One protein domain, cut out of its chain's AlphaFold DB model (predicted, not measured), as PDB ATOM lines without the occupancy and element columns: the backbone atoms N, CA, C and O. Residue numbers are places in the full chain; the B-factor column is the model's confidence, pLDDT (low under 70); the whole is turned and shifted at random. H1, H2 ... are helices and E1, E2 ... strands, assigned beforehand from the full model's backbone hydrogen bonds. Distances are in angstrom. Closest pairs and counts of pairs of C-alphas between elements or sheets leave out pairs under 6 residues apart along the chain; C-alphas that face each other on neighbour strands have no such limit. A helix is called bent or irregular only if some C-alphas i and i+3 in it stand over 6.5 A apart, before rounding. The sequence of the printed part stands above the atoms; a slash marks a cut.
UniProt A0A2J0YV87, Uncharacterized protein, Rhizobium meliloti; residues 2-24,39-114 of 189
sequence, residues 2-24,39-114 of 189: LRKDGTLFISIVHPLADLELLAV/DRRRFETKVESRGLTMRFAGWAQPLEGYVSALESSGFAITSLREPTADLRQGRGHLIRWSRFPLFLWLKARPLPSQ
ATOM      1  N   LEU A   2     525.877 404.891 339.794       88.25
ATOM      2  CA  LEU A   2     524.628 404.277 340.260       88.25
ATOM      3  C   LEU A   2     524.306 403.045 339.391       88.25
ATOM      4  O   LEU A   2     524.721 402.989 338.233       88.25
ATOM      5  N   ARG A   3     523.585 402.053 339.929       90.50
ATOM      6  CA  ARG A   3     523.081 400.916 339.133       90.50
ATOM      7  C   ARG A   3     522.014 401.386 338.133       90.50
ATOM      8  O   ARG A   3     521.298 402.340 338.426       90.50
ATOM      9  N   LYS A   4     521.844 400.670 337.011       87.38
ATOM     10  CA  LYS A   4     520.823 400.959 335.976       87.38
ATOM     11  C   LYS A   4     519.387 401.008 336.524       87.38
ATOM     12  O   LYS A   4     518.580 401.798 336.060       87.38
ATOM     13  N   ASP A   5     519.080 400.178 337.515       89.62
ATOM     14  CA  ASP A   5     517.789 400.118 338.207       89.62
ATOM     15  C   ASP A   5     517.690 401.075 339.410       89.62
ATOM     16  O   ASP A   5     516.619 401.216 340.006       89.62
ATOM     17  N   GLY A   6     518.790 401.738 339.771       94.75
ATOM     18  CA  GLY A   6     518.913 402.544 340.976       94.75
ATOM     19  C   GLY A   6     518.012 403.779 341.010       94.75
ATOM     20  O   GLY A   6     517.367 404.173 340.037       94.75
ATOM     21  N   THR A   7     517.972 404.406 342.183       96.94
ATOM     22  CA  THR A   7     517.284 405.678 342.418       96.94
ATOM     23  C   THR A   7     518.235 406.632 343.124       96.94
ATOM     24  O   THR A   7     518.883 406.257 344.099       96.94
ATOM     25  N   LEU A   8     518.302 407.863 342.631       96.81
ATOM     26  CA  LEU A   8     518.967 408.989 343.266       96.81
ATOM     27  C   LEU A   8     517.911 409.809 344.018       96.81
ATOM     28  O   LEU A   8     516.904 410.202 343.432       96.81
ATOM     29  N   PHE A   9     518.147 410.076 345.299       97.69
ATOM     30  CA  PHE A   9     517.380 411.044 346.082       97.69
ATOM     31  C   PHE A   9     518.274 412.248 346.380       97.69
ATOM     32  O   PHE A   9     519.446 412.080 346.716       97.69
ATOM     33  N   ILE A  10     517.723 413.451 346.245       96.38
ATOM     34  CA  ILE A  10     518.436 414.717 346.433       96.38
ATOM     35  C   ILE A  10     517.580 415.619 347.318       96.38
ATOM     36  O   ILE A  10     516.374 415.717 347.101       96.38
ATOM     37  N   SER A  11     518.210 416.299 348.273       96.44
ATOM     38  CA  SER A  11     517.627 417.417 349.014       96.44
ATOM     39  C   SER A  11     518.561 418.614 348.874       96.44
ATOM     40  O   SER A  11     519.723 418.525 349.267       96.44
ATOM     41  N   ILE A  12     518.058 419.719 348.331       94.12
ATOM     42  CA  ILE A  12     518.760 421.011 348.259       94.12
ATOM     43  C   ILE A  12     517.946 422.083 348.982       94.12
ATOM     44  O   ILE A  12     516.742 421.911 349.177       94.12
ATOM     45  N   VAL A  13     518.590 423.191 349.360       92.94
ATOM     46  CA  VAL A  13     517.865 424.431 349.685       92.94
ATOM     47  C   VAL A  13     517.057 424.836 348.451       92.94
ATOM     48  O   VAL A  13     517.507 424.649 347.320       92.94
ATOM     49  N   HIS A  14     515.829 425.307 348.650       94.56
ATOM     50  CA  HIS A  14     514.967 425.671 347.533       94.56
ATOM     51  C   HIS A  14     515.537 426.900 346.794       94.56
ATOM     52  O   HIS A  14     515.907 427.865 347.464       94.56
ATOM     53  N   PRO A  15     515.537 426.945 345.448       92.81
ATOM     54  CA  PRO A  15     515.998 428.110 344.680       92.81
ATOM     55  C   PRO A  15     515.392 429.460 345.116       92.81
ATOM     56  O   PRO A  15     516.067 430.484 345.096       92.81
ATOM     57  N   LEU A  16     514.134 429.463 345.576       89.31
ATOM     58  CA  LEU A  16     513.479 430.657 346.138       89.31
ATOM     59  C   LEU A  16     514.002 431.047 347.536       89.31
ATOM     60  O   LEU A  16     514.074 432.232 347.844       89.31
ATOM     61  N   ALA A  17     514.393 430.078 348.370       88.81
ATOM     62  CA  ALA A  17     514.971 430.339 349.689       88.81
ATOM     63  C   ALA A  17     516.422 430.848 349.587       88.81
ATOM     64  O   ALA A  17     516.818 431.717 350.363       88.81
ATOM     65  N   ASP A  18     517.188 430.379 348.594       86.06
ATOM     66  CA  ASP A  18     518.486 430.969 348.234       86.06
ATOM     67  C   ASP A  18     518.323 432.430 347.765       86.06
ATOM     68  O   ASP A  18     519.127 433.288 348.134       86.06
ATOM     69  N   LEU A  19     517.266 432.746 347.003       82.06
ATOM     70  CA  LEU A  19     516.963 434.118 346.575       82.06
ATOM     71  C   LEU A  19     516.574 435.027 347.759       82.06
ATOM     72  O   LEU A  19     517.055 436.155 347.846       82.06
ATOM     73  N   GLU A  20     515.772 434.530 348.708       78.94
ATOM     74  CA  GLU A  20     515.450 435.242 349.958       78.94
ATOM     75  C   GLU A  20     516.714 435.491 350.807       78.94
ATOM     76  O   GLU A  20     516.905 436.582 351.344       78.94
ATOM     77  N   LEU A  21     517.621 434.510 350.885       73.56
ATOM     78  CA  LEU A  21     518.901 434.639 351.589       73.56
ATOM     79  C   LEU A  21     519.833 435.667 350.923       73.56
ATOM     80  O   LEU A  21     520.484 436.448 351.624       73.56
ATOM     81  N   LEU A  22     519.873 435.714 349.587       70.31
ATOM     82  CA  LEU A  22     520.598 436.742 348.835       70.31
ATOM     83  C   LEU A  22     520.024 438.144 349.080       70.31
ATOM     84  O   LEU A  22     520.796 439.071 349.320       70.31
ATOM     85  N   ALA A  23     518.699 438.302 349.079       68.12
ATOM     86  CA  ALA A  23     518.040 439.593 349.309       68.12
ATOM     87  C   ALA A  23     518.295 440.165 350.720       68.12
ATOM     88  O   ALA A  23     518.337 441.379 350.899       68.12
ATOM     89  N   VAL A  24     518.510 439.301 351.717       58.59
ATOM     90  CA  VAL A  24     518.840 439.689 353.103       58.59
ATOM     91  C   VAL A  24     520.335 440.037 353.288       58.59
ATOM     92  O   VAL A  24     520.719 440.588 354.318       58.59
ATOM     93  N   ASP A  39     519.186 434.210 337.470       87.25
ATOM     94  CA  ASP A  39     520.630 434.392 337.608       87.25
ATOM     95  C   ASP A  39     521.303 433.232 338.353       87.25
ATOM     96  O   ASP A  39     520.843 432.750 339.391       87.25
ATOM     97  N   ARG A  40     522.483 432.835 337.868       88.69
ATOM     98  CA  ARG A  40     523.359 431.871 338.544       88.69
ATOM     99  C   ARG A  40     524.451 432.597 339.327       88.69
ATOM    100  O   ARG A  40     525.499 432.941 338.783       88.69
ATOM    101  N   ARG A  41     524.227 432.805 340.627       86.81
ATOM    102  CA  ARG A  41     525.074 433.632 341.499       86.81
ATOM    103  C   ARG A  41     525.847 432.806 342.527       86.81
ATOM    104  O   ARG A  41     525.278 432.105 343.362       86.81
ATOM    105  N   ARG A  42     527.175 432.940 342.515       86.06
ATOM    106  CA  ARG A  42     528.065 432.442 343.575       86.06
ATOM    107  C   ARG A  42     527.822 433.249 344.857       86.06
ATOM    108  O   ARG A  42     527.823 434.475 344.798       86.06
ATOM    109  N   PHE A  43     527.678 432.586 346.006       81.69
ATOM    110  CA  PHE A  43     527.554 433.266 347.304       81.69
ATOM    111  C   PHE A  43     528.486 432.697 348.378       81.69
ATOM    112  O   PHE A  43     528.870 431.523 348.349       81.69
ATOM    113  N   GLU A  44     528.819 433.527 349.360       85.69
ATOM    114  CA  GLU A  44     529.421 433.121 350.627       85.69
ATOM    115  C   GLU A  44     528.757 433.918 351.756       85.69
ATOM    116  O   GLU A  44     528.506 435.109 351.602       85.69
ATOM    117  N   THR A  45     528.414 433.257 352.862       77.44
ATOM    118  CA  THR A  45     527.679 433.862 353.981       77.44
ATOM    119  C   THR A  45     528.143 433.299 355.325       77.44
ATOM    120  O   THR A  45     528.563 432.139 355.420       77.44
ATOM    121  N   LYS A  46     528.081 434.132 356.370       84.06
ATOM    122  CA  LYS A  46     528.351 433.767 357.767       84.06
ATOM    123  C   LYS A  46     527.014 433.708 358.503       84.06
ATOM    124  O   LYS A  46     526.290 434.696 358.536       84.06
ATOM    125  N   VAL A  47     526.707 432.568 359.112       82.69
ATOM    126  CA  VAL A  47     525.516 432.384 359.949       82.69
ATOM    127  C   VAL A  47     525.965 432.043 361.359       82.69
ATOM    128  O   VAL A  47     526.769 431.131 361.555       82.69
ATOM    129  N   GLU A  48     525.421 432.755 362.337       85.88
ATOM    130  CA  GLU A  48     525.643 432.496 363.755       85.88
ATOM    131  C   GLU A  48     524.379 431.893 364.368       85.88
ATOM    132  O   GLU A  48     523.270 432.387 364.161       85.88
ATOM    133  N   SER A  49     524.523 430.779 365.085       82.50
ATOM    134  CA  SER A  49     523.393 430.102 365.724       82.50
ATOM    135  C   SER A  49     523.857 429.325 366.949       82.50
ATOM    136  O   SER A  49     524.784 428.524 366.861       82.50
ATOM    137  N   ARG A  50     523.213 429.556 368.103       83.62
ATOM    138  CA  ARG A  50     523.526 428.885 369.384       83.62
ATOM    139  C   ARG A  50     525.021 428.952 369.764       83.62
ATOM    140  O   ARG A  50     525.587 427.970 370.229       83.62
ATOM    141  N   GLY A  51     525.663 430.097 369.514       89.94
ATOM    142  CA  GLY A  51     527.096 430.318 369.758       89.94
ATOM    143  C   GLY A  51     528.045 429.739 368.698       89.94
ATOM    144  O   GLY A  51     529.247 429.963 368.782       89.94
ATOM    145  N   LEU A  52     527.544 429.027 367.681       91.19
ATOM    146  CA  LEU A  52     528.359 428.481 366.596       91.19
ATOM    147  C   LEU A  52     528.363 429.417 365.383       91.19
ATOM    148  O   LEU A  52     527.304 429.740 364.842       91.19
ATOM    149  N   THR A  53     529.558 429.785 364.911       89.44
ATOM    150  CA  THR A  53     529.757 430.401 363.591       89.44
ATOM    151  C   THR A  53     529.869 429.315 362.521       89.44
ATOM    152  O   THR A  53     530.720 428.428 362.597       89.44
ATOM    153  N   MET A  54     529.058 429.425 361.473       90.00
ATOM    154  CA  MET A  54     529.139 428.612 360.262       90.00
ATOM    155  C   MET A  54     529.407 429.517 359.059       90.00
ATOM    156  O   MET A  54     528.718 430.521 358.873       90.00
ATOM    157  N   ARG A  55     530.383 429.161 358.216       84.88
ATOM    158  CA  ARG A  55     530.571 429.791 356.901       84.88
ATOM    159  C   ARG A  55     530.048 428.848 355.822       84.88
ATOM    160  O   ARG A  55     530.551 427.733 355.684       84.88
ATOM    161  N   PHE A  56     529.057 429.301 355.063       82.94
ATOM    162  CA  PHE A  56     528.492 428.577 353.928       82.94
ATOM    163  C   PHE A  56     528.929 429.239 352.630       82.94
ATOM    164  O   PHE A  56     528.915 430.461 352.525       82.94
ATOM    165  N   ALA A  57     529.265 428.439 351.622       85.12
ATOM    166  CA  ALA A  57     529.570 428.941 350.293       85.12
ATOM    167  C   ALA A  57     528.921 428.040 349.237       85.12
ATOM    168  O   ALA A  57     529.190 426.838 349.197       85.12
ATOM    169  N   GLY A  58     528.063 428.621 348.399       85.44
ATOM    170  CA  GLY A  58     527.242 427.890 347.432       85.44
ATOM    171  C   GLY A  58     527.035 428.631 346.112       85.44
ATOM    172  O   GLY A  58     527.769 429.569 345.774       85.44
ATOM    173  N   TRP A  59     526.034 428.170 345.370       88.25
ATOM    174  CA  TRP A  59     525.521 428.781 344.149       88.25
ATOM    175  C   TRP A  59     524.002 428.858 344.263       88.25
ATOM    176  O   TRP A  59     523.357 427.814 344.318       88.25
ATOM    177  N   ALA A  60     523.454 430.069 344.253       89.88
ATOM    178  CA  ALA A  60     522.053 430.268 343.924       89.88
ATOM    179  C   ALA A  60     521.911 430.123 342.402       89.88
ATOM    180  O   ALA A  60     522.771 430.590 341.650       89.88
ATOM    181  N   GLN A  61     520.865 429.440 341.951       92.25
ATOM    182  CA  GLN A  61     520.548 429.241 340.536       92.25
ATOM    183  C   GLN A  61     519.079 428.803 340.403       92.25
ATOM    184  O   GLN A  61     518.573 428.164 341.335       92.25
ATOM    185  N   PRO A  62     518.401 429.081 339.276       94.38
ATOM    186  CA  PRO A  62     517.028 428.634 339.048       94.38
ATOM    187  C   PRO A  62     516.899 427.105 339.105       94.38
ATOM    188  O   PRO A  62     517.858 426.369 338.853       94.38
ATOM    189  N   LEU A  63     515.677 426.623 339.363       95.00
ATOM    190  CA  LEU A  63     515.311 425.199 339.317       95.00
ATOM    191  C   LEU A  63     515.805 424.499 338.039       95.00
ATOM    192  O   LEU A  63     516.336 423.393 338.107       95.00
ATOM    193  N   GLU A  64     515.689 425.167 336.892       95.69
ATOM    194  CA  GLU A  64     516.167 424.692 335.590       95.69
ATOM    195  C   GLU A  64     517.648 424.280 335.619       95.69
ATOM    196  O   GLU A  64     517.991 423.182 335.189       95.69
ATOM    197  N   GLY A  65     518.517 425.066 336.267       95.44
ATOM    198  CA  GLY A  65     519.942 424.747 336.418       95.44
ATOM    199  C   GLY A  65     520.230 423.467 337.217       95.44
ATOM    200  O   GLY A  65     521.329 422.919 337.122       95.44
ATOM    201  N   TYR A  66     519.256 422.963 337.983       94.94
ATOM    202  CA  TYR A  66     519.304 421.641 338.615       94.94
ATOM    203  C   TYR A  66     518.648 420.554 337.748       94.94
ATOM    204  O   TYR A  66     519.162 419.437 337.686       94.94
ATOM    205  N   VAL A  67     517.540 420.866 337.065       96.00
ATOM    206  CA  VAL A  67     516.805 419.929 336.196       96.00
ATOM    207  C   VAL A  67     517.631 419.555 334.963       96.00
ATOM    208  O   VAL A  67     517.929 418.377 334.772       96.00
ATOM    209  N   SER A  68     518.092 420.538 334.188       96.25
ATOM    210  CA  SER A  68     518.890 420.319 332.976       96.25
ATOM    211  C   SER A  68     520.237 419.658 333.284       96.25
ATOM    212  O   SER A  68     520.759 418.901 332.468       96.25
ATOM    213  N   ALA A  69     520.795 419.875 334.482       96.06
ATOM    214  CA  ALA A  69     522.003 419.187 334.944       96.06
ATOM    215  C   ALA A  69     521.768 417.691 335.236       96.06
ATOM    216  O   ALA A  69     522.672 416.881 335.030       96.06
ATOM    217  N   LEU A  70     520.569 417.303 335.689       95.94
ATOM    218  CA  LEU A  70     520.185 415.895 335.845       95.94
ATOM    219  C   LEU A  70     519.887 415.252 334.486       95.94
ATOM    220  O   LEU A  70     520.398 414.170 334.200       95.94
ATOM    221  N   GLU A  71     519.127 415.940 333.637       95.88
ATOM    222  CA  GLU A  71     518.748 415.475 332.300       95.88
ATOM    223  C   GLU A  71     519.974 415.230 331.407       95.88
ATOM    224  O   GLU A  71     520.163 414.118 330.914       95.88
ATOM    225  N   SER A  72     520.879 416.211 331.299       96.31
ATOM    226  CA  SER A  72     522.154 416.069 330.569       96.31
ATOM    227  C   SER A  72     523.106 415.034 331.186       96.31
ATOM    228  O   SER A  72     523.945 414.473 330.483       96.31
ATOM    229  N   SER A  73     522.946 414.709 332.474       94.88
ATOM    230  CA  SER A  73     523.642 413.589 333.131       94.88
ATOM    231  C   SER A  73     522.980 412.225 332.874       94.88
ATOM    232  O   SER A  73     523.412 411.220 333.444       94.88
ATOM    233  N   GLY A  74     521.927 412.167 332.052       95.19
ATOM    234  CA  GLY A  74     521.192 410.947 331.724       95.19
ATOM    235  C   GLY A  74     520.222 410.486 332.814       95.19
ATOM    236  O   GLY A  74     520.032 409.281 332.978       95.19
ATOM    237  N   PHE A  75     519.619 411.402 333.579       96.31
ATOM    238  CA  PHE A  75     518.627 411.078 334.610       96.31
ATOM    239  C   PHE A  75     517.237 411.631 334.284       96.31
ATOM    240  O   PHE A  75     517.076 412.819 334.022       96.31
ATOM    241  N   ALA A  76     516.213 410.790 334.431       96.31
ATOM    242  CA  ALA A  76     514.822 411.228 334.463       96.31
ATOM    243  C   ALA A  76     514.406 411.577 335.897       96.31
ATOM    244  O   ALA A  76     514.620 410.786 336.825       96.31
ATOM    245  N   ILE A  77     513.762 412.730 336.085       97.25
ATOM    246  CA  ILE A  77     513.109 413.083 337.351       97.25
ATOM    247  C   ILE A  77     511.776 412.326 337.434       97.25
ATOM    248  O   ILE A  77     510.955 412.367 336.527       97.25
ATOM    249  N   THR A  78     511.577 411.608 338.538       97.62
ATOM    250  CA  THR A  78     510.426 410.716 338.788       97.62
ATOM    251  C   THR A  78     509.560 411.159 339.969       97.62
ATOM    252  O   THR A  78     508.485 410.608 340.193       97.62
ATOM    253  N   SER A  79     510.027 412.131 340.756       98.00
ATOM    254  CA  SER A  79     509.231 412.856 341.748       98.00
ATOM    255  C   SER A  79     509.933 414.160 342.118       98.00
ATOM    256  O   SER A  79     511.157 414.181 342.260       98.00
ATOM    257  N   LEU A  80     509.143 415.209 342.327       97.62
ATOM    258  CA  LEU A  80     509.541 416.484 342.921       97.62
ATOM    259  C   LEU A  80     508.629 416.737 344.129       97.62
ATOM    260  O   LEU A  80     507.431 416.438 344.071       97.62
ATOM    261  N   ARG A  81     509.186 417.220 345.243       97.19
ATOM    262  CA  ARG A  81     508.439 417.600 346.451       97.19
ATOM    263  C   ARG A  81     509.051 418.844 347.088       97.19
ATOM    264  O   ARG A  81     510.268 418.945 347.199       97.19
ATOM    265  N   GLU A  82     508.190 419.719 347.580       96.38
ATOM    266  CA  GLU A  82     508.532 420.890 348.388       96.38
ATOM    267  C   GLU A  82     507.986 420.643 349.805       96.38
ATOM    268  O   GLU A  82     506.769 420.658 349.999       96.38
ATOM    269  N   PRO A  83     508.834 420.300 350.795       93.00
ATOM    270  CA  PRO A  83     508.369 420.008 352.146       93.00
ATOM    271  C   PRO A  83     507.936 421.285 352.868       93.00
ATOM    272  O   PRO A  83     508.705 422.242 352.972       93.00
ATOM    273  N   THR A  84     506.730 421.275 353.431       90.06
ATOM    274  CA  THR A  84     506.268 422.328 354.339       90.06
ATOM    275  C   THR A  84     506.991 422.246 355.687       90.06
ATOM    276  O   THR A  84     507.391 421.172 356.144       90.06
ATOM    277  N   ALA A  85     507.158 423.391 356.350       86.38
ATOM    278  CA  ALA A  85     507.713 423.432 357.697       86.38
ATOM    279  C   ALA A  85     506.773 422.752 358.714       86.38
ATOM    280  O   ALA A  85     505.636 423.180 358.903       86.38
ATOM    281  N   ASP A  86     507.261 421.731 359.423       84.44
ATOM    282  CA  ASP A  86     506.566 421.165 360.586       84.44
ATOM    283  C   ASP A  86     506.719 422.120 361.785       84.44
ATOM    284  O   ASP A  86     507.778 422.180 362.419       84.44
ATOM    285  N   LEU A  87     505.643 422.865 362.065       83.25
ATOM    286  CA  LEU A  87     505.546 423.913 363.089       83.25
ATOM    287  C   LEU A  87     505.158 423.400 364.491       83.25
ATOM    288  O   LEU A  87     504.757 424.195 365.343       83.25
ATOM    289  N   ARG A  88     505.250 422.089 364.765       84.44
ATOM    290  CA  ARG A  88     504.995 421.543 366.114       84.44
ATOM    291  C   ARG A  88     505.901 422.200 367.172       84.44
ATOM    292  O   ARG A  88     506.960 422.747 366.859       84.44
ATOM    293  N   GLN A  89     505.455 422.172 368.432       74.31
ATOM    294  CA  GLN A  89     506.026 422.985 369.518       74.31
ATOM    295  C   GLN A  89     507.562 422.895 369.626       74.31
ATOM    296  O   GLN A  89     508.173 421.855 369.392       74.31
ATOM    297  N   GLY A  90     508.185 424.032 369.959       71.56
ATOM    298  CA  GLY A  90     509.642 424.219 369.962       71.56
ATOM    299  C   GLY A  90     510.245 424.673 368.621       71.56
ATOM    300  O   GLY A  90     511.421 425.029 368.571       71.56
ATOM    301  N   ARG A  91     509.465 424.718 367.529       78.56
ATOM    302  CA  ARG A  91     509.964 425.029 366.171       78.56
ATOM    303  C   ARG A  91     509.568 426.402 365.620       78.56
ATOM    304  O   ARG A  91     509.568 426.598 364.410       78.56
ATOM    305  N   GLY A  92     509.304 427.384 366.486       77.88
ATOM    306  CA  GLY A  92     508.901 428.744 366.076       77.88
ATOM    307  C   GLY A  92     509.852 429.428 365.077       77.88
ATOM    308  O   GLY A  92     509.408 430.179 364.215       77.88
ATOM    309  N   HIS A  93     511.147 429.094 365.100       79.38
ATOM    310  CA  HIS A  93     512.134 429.579 364.124       79.38
ATOM    311  C   HIS A  93     511.860 429.140 362.667       79.38
ATOM    312  O   HIS A  93     512.391 429.747 361.739       79.38
ATOM    313  N   LEU A  94     511.028 428.114 362.447       83.31
ATOM    314  CA  LEU A  94     510.608 427.663 361.117       83.31
ATOM    315  C   LEU A  94     509.372 428.403 360.578       83.31
ATOM    316  O   LEU A  94     509.014 428.185 359.424       83.31
ATOM    317  N   ILE A  95     508.735 429.293 361.351       85.94
ATOM    318  CA  ILE A  95     507.488 429.971 360.945       85.94
ATOM    319  C   ILE A  95     507.655 430.777 359.644       85.94
ATOM    320  O   ILE A  95     506.727 430.795 358.837       85.94
ATOM    321  N   ARG A  96     508.830 431.364 359.360       82.12
ATOM    322  CA  ARG A  96     509.082 432.037 358.062       82.12
ATOM    323  C   ARG A  96     508.911 431.081 356.865       82.12
ATOM    324  O   ARG A  96     508.293 431.439 355.868       82.12
ATOM    325  N   TRP A  97     509.330 429.827 357.032       84.81
ATOM    326  CA  TRP A  97     509.257 428.748 356.038       84.81
ATOM    327  C   TRP A  97     507.895 428.029 356.007       84.81
ATOM    328  O   TRP A  97     507.757 426.957 355.423       84.81
ATOM    329  N   SER A  98     506.867 428.614 356.635       86.38
ATOM    330  CA  SER A  98     505.464 428.243 356.403       86.38
ATOM    331  C   SER A  98     504.882 428.888 355.139       86.38
ATOM    332  O   SER A  98     503.903 428.384 354.595       86.38
ATOM    333  N   ARG A  99     505.486 429.994 354.671       85.69
ATOM    334  CA  ARG A  99     505.036 430.768 353.500       85.69
ATOM    335  C   ARG A  99     505.855 430.516 352.235       85.69
ATOM    336  O   ARG A  99     505.338 430.730 351.145       85.69
ATOM    337  N   PHE A 100     507.101 430.068 352.384       87.38
ATOM    338  CA  PHE A 100     508.013 429.756 351.284       87.38
ATOM    339  C   PHE A 100     508.714 428.415 351.550       87.38
ATOM    340  O   PHE A 100     509.090 428.157 352.699       87.38
ATOM    341  N   PRO A 101     508.903 427.558 350.531       91.50
ATOM    342  CA  PRO A 101     509.584 426.278 350.698       91.50
ATOM    343  C   PRO A 101     511.068 426.492 351.018       91.50
ATOM    344  O   PRO A 101     511.778 427.163 350.274       91.50
ATOM    345  N   LEU A 102     511.556 425.891 352.108       92.44
ATOM    346  CA  LEU A 102     512.982 425.921 352.467       92.44
ATOM    347  C   LEU A 102     513.807 424.897 351.672       92.44
ATOM    348  O   LEU A 102     514.981 425.131 351.390       92.44
ATOM    349  N   PHE A 103     513.210 423.762 351.309       94.56
ATOM    350  CA  PHE A 103     513.897 422.659 350.638       94.56
ATOM    351  C   PHE A 103     513.180 422.230 349.359       94.56
ATOM    352  O   PHE A 103     511.955 422.273 349.275       94.56
ATOM    353  N   LEU A 104     513.959 421.739 348.398       96.69
ATOM    354  CA  LEU A 104     513.472 420.970 347.260       96.69
ATOM    355  C   LEU A 104     513.976 419.530 347.374       96.69
ATOM    356  O   LEU A 104     515.181 419.297 347.508       96.69
ATOM    357  N   TRP A 105     513.066 418.565 347.278       97.88
ATOM    358  CA  TRP A 105     513.379 417.141 347.221       97.88
ATOM    359  C   TRP A 105     513.121 416.591 345.819       97.88
ATOM    360  O   TRP A 105     512.017 416.706 345.285       97.88
ATOM    361  N   LEU A 106     514.131 415.939 345.243       97.88
ATOM    362  CA  LEU A 106     514.068 415.313 343.923       97.88
ATOM    363  C   LEU A 106     514.344 413.812 344.032       97.88
ATOM    364  O   LEU A 106     515.279 413.385 344.713       97.88
ATOM    365  N   LYS A 107     513.555 413.010 343.315       98.00
ATOM    366  CA  LYS A 107     513.796 411.580 343.091       98.00
ATOM    367  C   LYS A 107     514.063 411.361 341.610       98.00
ATOM    368  O   LYS A 107     513.147 411.504 340.800       98.00
ATOM    369  N   ALA A 108     515.273 410.965 341.251       97.75
ATOM    370  CA  ALA A 108     515.670 410.707 339.873       97.75
ATOM    371  C   ALA A 108     516.076 409.241 339.664       97.75
ATOM    372  O   ALA A 108     516.469 408.548 340.605       97.75
ATOM    373  N   ARG A 109     516.000 408.755 338.425       97.00
ATOM    374  CA  ARG A 109     516.525 407.440 338.020       97.00
ATOM    375  C   ARG A 109     517.402 407.606 336.780       97.00
ATOM    376  O   ARG A 109     517.080 408.467 335.962       97.00
ATOM    377  N   PRO A 110     518.473 406.810 336.615       95.75
ATOM    378  CA  PRO A 110     519.183 406.762 335.346       95.75
ATOM    379  C   PRO A 110     518.205 406.379 334.237       95.75
ATOM    380  O   PRO A 110     517.446 405.417 334.377       95.75
ATOM    381  N   LEU A 111     518.230 407.120 333.137       92.06
ATOM    382  CA  LEU A 111     517.689 406.626 331.882       92.06
ATOM    383  C   LEU A 111     518.550 405.439 331.417       92.06
ATOM    384  O   LEU A 111     519.754 405.395 331.707       92.06
ATOM    385  N   PRO A 112     517.983 404.467 330.681       85.50
ATOM    386  CA  PRO A 112     518.820 403.579 329.894       85.50
ATOM    387  C   PRO A 112     519.666 404.449 328.960       85.50
ATOM    388  O   PRO A 112     519.142 405.338 328.290       85.50
ATOM    389  N   SER A 113     520.977 404.206 328.929       72.81
ATOM    390  CA  SER A 113     521.866 404.848 327.964       72.81
ATOM    391  C   SER A 113     521.311 404.604 326.565       72.81
ATOM    392  O   SER A 113     521.269 403.446 326.138       72.81
ATOM    393  N   GLN A 114     520.882 405.669 325.882       59.41
ATOM    394  CA  GLN A 114     520.457 405.618 324.486       59.41
ATOM    395  C   GLN A 114     521.657 405.133 323.662       59.41
ATOM    396  O   GLN A 114     522.556 405.909 323.338       59.41
TER     397      GLN A 114
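AT A GLANCE: This is residues 2 to 24 and 39 to 114 of the 189 residues of an uncharacterized protein of Rhizobium meliloti (UniProt A0A2J0YV87). A small three-stranded sheet, E1, E5 and E4, has H2 packed over one face along E5, while H1 continues beyond the end of E1. A long two-stranded hairpin, E2 and E3, passes beside H1, and its tip, residues 48 to 53, sticks out; H3 lies off the sheet, in the connection from E4 to E5. The printed part has 99 residues, in the order E1 H1 E2 E3 H2 E4 H3 E5, a mixed class; both sheets are antiparallel. It is loose, with a radius of gyration of the C-alphas of 16.2 A, and elongated, 50 by 32 by 24 A.

IN THESE COORDINATES: E1 is residues 8 to 13, from C-alpha 8 at (518.967, 408.989, 343.266); E5 is residues 103 to 110, 22.7 A long, ending with C-alpha 110 at (519.183, 406.762, 335.346); E4 is residues 75 to 81. H2 is 63 to 72, H1 15 to 23, and H3 92 to 98. E2, 41 to 49, is 24.5 A long and E3, 52 to 60, 23.6 A.

HOW THE PARTS SIT: Inner strand E5 is antiparallel to E1, with N 10 and O 106 2.9 A apart, and to E4, with N 78 and O 107 2.8 A apart. H1 and H2 on one face of this sheet make two layers; H2 has a height over the sheet of 9.0 A. In the hairpin E2 and E3, N 43 and O 58 are 3.0 A apart. The closest C-alphas of H1 and E3, Asp 18 and Ala 60, are 5.6 A apart. H3 is apart from H1 and H2. Every O i to N i+4 pair is within hydrogen-bond range in H1, 5 of 6 in H2, and 0 of 3 in irregular H3, where C-alphas 93 and 96 are 7.2 A apart and 3 of 4 O i to N i+3 pairs are within range.

THE WHOLE: The two farthest C-alphas, of Gly 51 and Gln 114, are 52.0 A apart. Residues 25 to 38 are not printed; C-alphas 24 and 39 are 16.5 A apart across this cut. Of the links printed whole, E4 to H3 is short and the others are tight. Residues 23, 24 and 114 have pLDDT under 70.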